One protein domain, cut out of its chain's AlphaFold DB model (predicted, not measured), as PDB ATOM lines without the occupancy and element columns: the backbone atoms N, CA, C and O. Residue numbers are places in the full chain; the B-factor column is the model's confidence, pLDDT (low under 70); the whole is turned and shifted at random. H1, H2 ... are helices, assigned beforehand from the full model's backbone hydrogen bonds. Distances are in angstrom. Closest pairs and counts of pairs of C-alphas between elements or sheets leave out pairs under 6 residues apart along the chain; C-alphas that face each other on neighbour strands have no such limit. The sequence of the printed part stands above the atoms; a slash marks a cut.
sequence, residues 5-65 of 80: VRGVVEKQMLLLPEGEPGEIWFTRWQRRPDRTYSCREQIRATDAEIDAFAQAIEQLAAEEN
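What this domain is: This is residues 5 to 65 of the 80 residues of an uncharacterized protein of Corynebacterium sp. zg-917 (UniProt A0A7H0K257). Two helices lie side by side as a helical hairpin, the long H2 and the shorter H1, and the long link between them makes a drawn-out loop, folded back on itself, that runs lengthwise beside them. Within this loop, residues 30 to 31 pair briefly with residues 37 to 38, antiparallel. The printed part has 61 residues with two named helices, H1 then H2, and no named strand; the class is all helix, though the helices hold 27 residues, under half. It is only just compact, close to loose, with a radius of gyration of the C-alphas of 12.5 A and spans of 36 by 25 by 14 A.

Where its parts are: H2, residues 47 to 64, measures 25.2 A from C-alpha 47 at (-40.069, 37.723, 38.643) to C-alpha 64 at (-31.524, 16.578, 49.405). H1, residues 5 to 13, measures 12.6 A and begins with C-alpha 5 at (-26.871, 17.253, 43.496).

How they stand to each other: H2 and H1 touch, their closest C-alphas, of Phe 53 and Gln 12, being 6.8 A apart. They run opposite ways at a shallow tilt of 10 degrees. In H1 and H2 every O i to N i+4 pair is within hydrogen-bond range.

The domain as a whole: The C-alphas farthest apart, of Pro 21 and Asp 34, are 36.6 A apart. The link from H1 to H2 is long, with 33 residues. The printed part has no cut. Residues 18 to 26 have pLDDT under 70.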
ATOM      1  N   VAL A   5     -25.768  16.304  43.729       92.06
ATOM      2  CA  VAL A   5     -26.871  17.253  43.496       92.06
ATOM      3  C   VAL A   5     -26.399  18.448  42.660       92.06
ATOM      4  O   VAL A   5     -27.203  19.133  42.037       92.06
ATOM      5  N   ARG A   6     -25.077  18.656  42.557       91.31
ATOM      6  CA  ARG A   6     -24.458  19.743  41.781       91.31
ATOM      7  C   ARG A   6     -24.975  19.815  40.350       91.31
ATOM      8  O   ARG A   6     -25.416  20.874  39.926       91.31
ATOM      9  N   GLY A   7     -24.974  18.685  39.646       89.25
ATOM     10  CA  GLY A   7     -25.444  18.625  38.260       89.25
ATOM     11  C   GLY A   7     -26.948  18.870  38.113       89.25
ATOM     12  O   GLY A   7     -27.391  19.310  37.060       89.25
ATOM     13  N   VAL A   8     -27.744  18.613  39.156       92.31
ATOM     14  CA  VAL A   8     -29.188  18.898  39.148       92.31
ATOM     15  C   VAL A   8     -29.427  20.398  39.296       92.31
ATOM     16  O   VAL A   8     -30.206  20.962  38.536       92.31
ATOM     17  N   VAL A   9     -28.698  21.060  40.200       91.12
ATOM     18  CA  VAL A   9     -28.744  22.526  40.323       91.12
ATOM     19  C   VAL A   9     -28.243  23.203  39.049       91.12
ATOM     20  O   VAL A   9     -28.893  24.126  38.574       91.12
ATOM     21  N   GLU A  10     -27.148  22.721  38.449       89.56
ATOM     22  CA  GLU A  10     -26.661  23.229  37.154       89.56
ATOM     23  C   GLU A  10     -27.753  23.148  36.076       89.56
ATOM     24  O   GLU A  10     -27.970  24.117  35.359       89.56
ATOM     25  N   LYS A  11     -28.506  22.042  36.005       90.19
ATOM     26  CA  LYS A  11     -29.634  21.914  35.068       90.19
ATOM     27  C   LYS A  11     -30.748  22.922  35.332       90.19
ATOM     28  O   LYS A  11     -31.268  23.471  34.374       90.19
ATOM     29  N   GLN A  12     -31.104  23.169  36.593       89.75
ATOM     30  CA  GLN A  12     -32.108  24.185  36.927       89.75
ATOM     31  C   GLN A  12     -31.637  25.586  36.524       89.75
ATOM     32  O   GLN A  12     -32.417  26.372  36.002       89.75
ATOM     33  N   MET A  13     -30.348  25.886  36.705       86.94
ATOM     34  CA  MET A  13     -29.779  27.170  36.291       86.94
ATOM     35  C   MET A  13     -29.797  27.365  34.771       86.94
ATOM     36  O   MET A  13     -29.952  28.489  34.322       86.94
ATOM     37  N   LEU A  14     -29.682  26.290  33.984       85.06
ATOM     38  CA  LEU A  14     -29.789  26.350  32.520       85.06
ATOM     39  C   LEU A  14     -31.213  26.635  32.012       85.06
ATOM     40  O   LEU A  14     -31.382  26.874  30.822       85.06
ATOM     41  N   LEU A  15     -32.230  26.570  32.879       86.00
ATOM     42  CA  LEU A  15     -33.606  26.948  32.537       86.00
ATOM     43  C   LEU A  15     -33.876  28.441  32.751       86.00
ATOM     44  O   LEU A  15     -34.923  28.930  32.333       86.00
ATOM     45  N   LEU A  16     -32.961  29.152  33.414       84.44
ATOM     46  CA  LEU A  16     -33.028  30.602  33.534       84.44
ATOM     47  C   LEU A  16     -32.649  31.247  32.192       84.44
ATOM     48  O   LEU A  16     -31.882  30.654  31.428       84.44
ATOM     49  N   PRO A  17     -33.170  32.448  31.895       78.69
ATOM     50  CA  PRO A  17     -32.839  33.148  30.661       78.69
ATOM     51  C   PRO A  17     -31.329  33.377  30.539       78.69
ATOM     52  O   PRO A  17     -30.629  33.611  31.531       78.69
ATOM     53  N   GLU A  18     -30.826  33.330  29.303       69.56
ATOM     54  CA  GLU A  18     -29.456  33.749  29.017       69.56
ATOM     55  C   GLU A  18     -29.291  35.219  29.429       69.56
ATOM     56  O   GLU A  18     -30.155  36.056  29.163       69.56
ATOM     57  N   GLY A  19     -28.195  35.525  30.130       65.75
ATOM     58  CA  GLY A  19     -27.892  36.899  30.525       65.75
ATOM     59  C   GLY A  19     -27.678  37.802  29.308       65.75
ATOM     60  O   GLY A  19     -27.433  37.329  28.198       65.75
ATOM     61  N   GLU A  20     -27.725  39.117  29.530       62.72
ATOM     62  CA  GLU A  20     -27.401  40.095  28.485       62.72
ATOM     63  C   GLU A  20     -26.015  39.808  27.873       62.72
ATOM     64  O   GLU A  20     -25.130  39.296  28.568       62.72
ATOM     65  N   PRO A  21     -25.758  40.163  26.600       50.44
ATOM     66  CA  PRO A  21     -24.454  39.967  25.971       50.44
ATOM     67  C   PRO A  21     -23.296  40.500  26.839       50.44
ATOM     68  O   PRO A  21     -23.165  41.701  27.067       50.44
ATOM     69  N   GLY A  22     -22.444  39.590  27.328       55.38
ATOM     70  CA  GLY A  22     -21.339  39.885  28.254       55.38
ATOM     71  C   GLY A  22     -21.544  39.377  29.689       55.38
ATOM     72  O   GLY A  22     -20.575  39.286  30.446       55.38
ATOM     73  N   GLU A  23     -22.759  38.974  30.057       59.50
ATOM     74  CA  GLU A  23     -23.046  38.272  31.307       59.50
ATOM     75  C   GLU A  23     -22.807  36.775  31.131       59.50
ATOM     76  O   GLU A  23     -23.694  36.010  30.762       59.50
ATOM     77  N   ILE A  24     -21.572  36.336  31.374       52.16
ATOM     78  CA  ILE A  24     -21.276  34.907  31.339       52.16
ATOM     79  C   ILE A  24     -21.681  34.266  32.667       52.16
ATOM     80  O   ILE A  24     -21.109  34.558  33.720       52.16
ATOM     81  N   TRP A  25     -22.636  33.345  32.594       62.34
ATOM     82  CA  TRP A  25     -23.070  32.508  33.702       62.34
ATOM     83  C   TRP A  25     -22.064  31.384  33.925       62.34
ATOM     84  O   TRP A  25     -22.118  30.333  33.292       62.34
ATOM     85  N   PHE A  26     -21.118  31.592  34.833       62.16
ATOM     86  CA  PHE A  26     -20.291  30.499  35.329       62.16
ATOM     87  C   PHE A  26     -20.644  30.236  36.775       62.16
ATOM     88  O   PHE A  26     -20.201  30.978  37.647       62.16
ATOM     89  N   THR A  27     -21.358  29.140  37.036       70.50
ATOM     90  CA  THR A  27     -21.567  28.682  38.406       70.50
ATOM     91  C   THR A  27     -20.217  28.339  39.030       70.50
ATOM     92  O   THR A  27     -19.619  27.292  38.756       70.50
ATOM     93  N   ARG A  28     -19.696  29.232  39.874       83.81
ATOM     94  CA  ARG A  28     -18.420  29.044  40.565       83.81
ATOM     95  C   ARG A  28     -18.639  28.156  41.776       83.81
ATOM     96  O   ARG A  28     -18.859  28.607  42.901       83.81
ATOM     97  N   TRP A  29     -18.550  26.855  41.536       91.00
ATOM     98  CA  TRP A  29     -18.618  25.856  42.589       91.00
ATOM     99  C   TRP A  29     -17.376  25.883  43.475       91.00
ATOM    100  O   TRP A  29     -16.264  25.582  43.043       91.00
ATOM    101  N   GLN A  30     -17.587  26.149  44.756       92.50
ATOM    102  CA  GLN A  30     -16.587  25.964  45.790       92.50
ATOM    103  C   GLN A  30     -16.814  24.619  46.477       92.50
ATOM    104  O   GLN A  30     -17.842  24.404  47.124       92.50
ATOM    105  N   ARG A  31     -15.831  23.723  46.367       94.00
ATOM    106  CA  ARG A  31     -15.790  22.483  47.144       94.00
ATOM    107  C   ARG A  31     -15.282  22.776  48.557       94.00
ATOM    108  O   ARG A  31     -14.260  23.436  48.728       94.00
ATOM    109  N   ARG A  32     -15.991  22.277  49.564       91.94
ATOM    110  CA  ARG A  32     -15.659  22.392  50.987       91.94
ATOM    111  C   ARG A  32     -14.926  21.129  51.482       91.94
ATOM    112  O   ARG A  32     -15.037  20.073  50.848       91.94
ATOM    113  N   PRO A  33     -14.172  21.205  52.599       91.94
ATOM    114  CA  PRO A  33     -13.436  20.057  53.149       91.94
ATOM    115  C   PRO A  33     -14.324  18.866  53.538       91.94
ATOM    116  O   PRO A  33     -13.913  17.717  53.403       91.94
ATOM    117  N   ASP A  34     -15.569  19.133  53.931       91.12
ATOM    118  CA  ASP A  34     -16.607  18.141  54.245       91.12
ATOM    119  C   ASP A  34     -17.208  17.455  52.997       91.12
ATOM    120  O   ASP A  34     -18.212  16.751  53.081       91.12
ATOM    121  N   ARG A  35     -16.588  17.648  51.822       87.50
ATOM    122  CA  ARG A  35     -17.025  17.138  50.511       87.50
ATOM    123  C   ARG A  35     -18.366  17.702  50.035       87.50
ATOM    124  O   ARG A  35     -18.933  17.180  49.072       87.50
ATOM    125  N   THR A  36     -18.846  18.781  50.644       93.31
ATOM    126  CA  THR A  36     -19.986  19.533  50.128       93.31
ATOM    127  C   THR A  36     -19.545  20.592  49.123       93.31
ATOM    128  O   THR A  36     -18.366  20.925  48.985       93.31
ATOM    129  N   TYR A  37     -20.514  21.106  48.380       94.25
ATOM    130  CA  TYR A  37     -20.363  22.187  47.426       94.25
ATOM    131  C   TYR A  37     -21.260  23.358  47.822       94.25
ATOM    132  O   TYR A  37     -22.357  23.168  48.362       94.25
ATOM    133  N   SER A  38     -20.781  24.561  47.526       93.38
ATOM    134  CA  SER A  38     -21.517  25.822  47.620       93.38
ATOM    135  C   SER A  38     -21.219  26.676  46.391       93.38
ATOM    136  O   SER A  38     -20.101  26.622  45.882       93.38
ATOM    137  N   CYS A  39     -22.165  27.493  45.953       91.81
ATOM    138  CA  CYS A  39     -21.956  28.528  44.942       91.81
ATOM    139  C   CYS A  39     -22.705  29.799  45.356       91.81
ATOM    140  O   CYS A  39     -23.505  29.783  46.296       91.81
ATOM    141  N   ARG A  40     -22.418  30.906  44.673       89.69
ATOM    142  CA  ARG A  40     -23.160  32.158  44.804       89.69
ATOM    143  C   ARG A  40     -23.143  32.850  43.456       89.69
ATOM    144  O   ARG A  40     -22.080  33.276  43.024       89.69
ATOM    145  N   GLU A  41     -24.318  33.010  42.869       86.38
ATOM    146  CA  GLU A  41     -24.480  33.619  41.551       86.38
ATOM    147  C   GLU A  41     -25.416  34.825  41.605       86.38
ATOM    148  O   GLU A  41     -26.188  34.991  42.554       86.38
ATOM    149  N   GLN A  42     -25.305  35.688  40.597       84.88
ATOM    150  CA  GLN A  42     -26.272  36.749  40.326       84.88
ATOM    151  C   GLN A  42     -27.070  36.349  39.095       84.88
ATOM    152  O   GLN A  42     -26.491  35.970  38.084       84.88
ATOM    153  N   ILE A  43     -28.389  36.429  39.215       81.81
ATOM    154  CA  ILE A  43     -29.333  36.052  38.171       81.81
ATOM    155  C   ILE A  43     -30.063  37.321  37.742       81.81
ATOM    156  O   ILE A  43     -30.566  38.051  38.600       81.81
ATOM    157  N   ARG A  44     -30.131  37.567  36.433       81.19
ATOM    158  CA  ARG A  44     -31.058  38.535  35.843       81.19
ATOM    159  C   ARG A  44     -32.150  37.764  35.127       81.19
ATOM    160  O   ARG A  44     -31.867  37.051  34.177       81.19
ATOM    161  N   ALA A  45     -33.366  37.881  35.629       80.56
ATOM    162  CA  ALA A  45     -34.548  37.254  35.066       80.56
ATOM    163  C   ALA A  45     -35.782  38.039  35.525       80.56
ATOM    164  O   ALA A  45     -35.693  38.863  36.443       80.56
ATOM    165  N   THR A  46     -36.919  37.799  34.885       84.31
ATOM    166  CA  THR A  46     -38.215  38.316  35.333       84.31
ATOM    167  C   THR A  46     -38.647  37.648  36.640       84.31
ATOM    168  O   THR A  46     -38.205  36.543  36.954       84.31
ATOM    169  N   ASP A  47     -39.555  38.285  37.385       85.06
ATOM    170  CA  ASP A  47     -40.069  37.723  38.643       85.06
ATOM    171  C   ASP A  47     -40.669  36.320  38.438       85.06
ATOM    172  O   ASP A  47     -40.385  35.411  39.209       85.06
ATOM    173  N   ALA A  48     -41.398  36.101  37.338       85.56
ATOM    174  CA  ALA A  48     -42.003  34.804  37.026       85.56
ATOM    175  C   ALA A  48     -40.967  33.684  36.803       85.56
ATOM    176  O   ALA A  48     -41.176  32.544  37.221       85.56
ATOM    177  N   GLU A  49     -39.844  33.994  36.153       85.69
ATOM    178  CA  GLU A  49     -38.750  33.038  35.939       85.69
ATOM    179  C   GLU A  49     -38.004  32.744  37.246       85.69
ATOM    180  O   GLU A  49     -37.651  31.592  37.516       85.69
ATOM    181  N   ILE A  50     -37.803  33.770  38.083       88.62
ATOM    182  CA  ILE A  50     -37.214  33.613  39.416       88.62
ATOM    183  C   ILE A  50     -38.103  32.754  40.311       88.62
ATOM    184  O   ILE A  50     -37.576  31.873  40.985       88.62
ATOM    185  N   ASP A  51     -39.418  32.968  40.306       90.56
ATOM    186  CA  ASP A  51     -40.364  32.228  41.143       90.56
ATOM    187  C   ASP A  51     -40.369  30.733  40.800       90.56
ATOM    188  O   ASP A  51     -40.279  29.884  41.691       90.56
ATOM    189  N   ALA A  52     -40.392  30.395  39.506       89.50
ATOM    190  CA  ALA A  52     -40.325  29.006  39.052       89.50
ATOM    191  C   ALA A  52     -39.005  28.330  39.465       89.50
ATOM    192  O   ALA A  52     -38.999  27.201  39.967       89.50
ATOM    193  N   PHE A  53     -37.879  29.031  39.300       91.00
ATOM    194  CA  PHE A  53     -36.572  28.540  39.732       91.00
ATOM    195  C   PHE A  53     -36.486  28.401  41.258       91.00
ATOM    196  O   PHE A  53     -35.965  27.401  41.757       91.00
ATOM    197  N   ALA A  54     -37.021  29.367  42.006       92.50
ATOM    198  CA  ALA A  54     -37.039  29.350  43.462       92.50
ATOM    199  C   ALA A  54     -37.810  28.144  43.988       92.50
ATOM    200  O   ALA A  54     -37.265  27.386  44.787       92.50
ATOM    201  N   GLN A  55     -39.008  27.895  43.457       94.50
ATOM    202  CA  GLN A  55     -39.810  26.734  43.827       94.50
ATOM    203  C   GLN A  55     -39.070  25.415  43.552       94.50
ATOM    204  O   GLN A  55     -39.033  24.529  44.409       94.50
ATOM    205  N   ALA A  56     -38.444  25.280  42.378       93.81
ATOM    206  CA  ALA A  56     -37.705  24.071  42.016       93.81
ATOM    207  C   ALA A  56     -36.485  23.834  42.926       93.81
ATOM    208  O   ALA A  56     -36.214  22.702  43.335       93.81
ATOM    209  N   ILE A  57     -35.751  24.896  43.264       94.06
ATOM    210  CA  ILE A  57     -34.575  24.817  44.132       94.06
ATOM    211  C   ILE A  57     -34.962  24.573  45.591       94.06
ATOM    212  O   ILE A  57     -34.272  23.808  46.261       94.06
ATOM    213  N   GLU A  58     -36.040  25.177  46.089       95.50
ATOM    214  CA  GLU A  58     -36.553  24.937  47.443       95.50
ATOM    215  C   GLU A  58     -36.996  23.485  47.625       95.50
ATOM    216  O   GLU A  58     -36.616  22.846  48.609       95.50
ATOM    217  N   GLN A  59     -37.713  22.932  46.644       95.88
ATOM    218  CA  GLN A  59     -38.106  21.525  46.651       95.88
ATOM    219  C   GLN A  59     -36.876  20.605  46.679       95.88
ATOM    220  O   GLN A  59     -36.766  19.731  47.538       95.88
ATOM    221  N   LEU A  60     -35.905  20.847  45.793       95.12
ATOM    222  CA  LEU A  60     -34.667  20.068  45.740       95.12
ATOM    223  C   LEU A  60     -33.846  20.197  47.036       95.12
ATOM    224  O   LEU A  60     -33.246  19.227  47.499       95.12
ATOM    225  N   ALA A  61     -33.815  21.390  47.630       95.38
ATOM    226  CA  ALA A  61     -33.147  21.669  48.897       95.38
ATOM    227  C   ALA A  61     -33.752  20.874  50.057       95.38
ATOM    228  O   ALA A  61     -33.001  20.326  50.871       95.38
ATOM    229  N   ALA A  62     -35.082  20.762  50.098       95.69
ATOM    230  CA  ALA A  62     -35.793  19.955  51.081       95.69
ATOM    231  C   ALA A  62     -35.522  18.451  50.896       95.69
ATOM    232  O   ALA A  62     -35.202  17.765  51.866       95.69
ATOM    233  N   GLU A  63     -35.589  17.949  49.660       96.19
ATOM    234  CA  GLU A  63     -35.367  16.530  49.338       96.19
ATOM    235  C   GLU A  63     -33.931  16.073  49.632       96.19
ATOM    236  O   GLU A  63     -33.702  14.987  50.167       96.19
ATOM    237  N   GLU A  64     -32.948  16.914  49.312       95.06
ATOM    238  CA  GLU A  64     -31.524  16.578  49.405       95.06
ATOM    239  C   GLU A  64     -30.835  17.162  50.651       95.06
ATOM    240  O   GLU A  64     -29.614  17.039  50.807       95.06
ATOM    241  N   ASN A  65     -31.613  17.786  51.541       93.50
ATOM    242  CA  ASN A  65     -31.184  18.370  52.812       93.50
ATOM    243  C   ASN A  65     -29.986  19.330  52.667       93.50
ATOM    244  O   ASN A  65     -28.921  19.150  53.271       93.50
TER     245      ASN A  65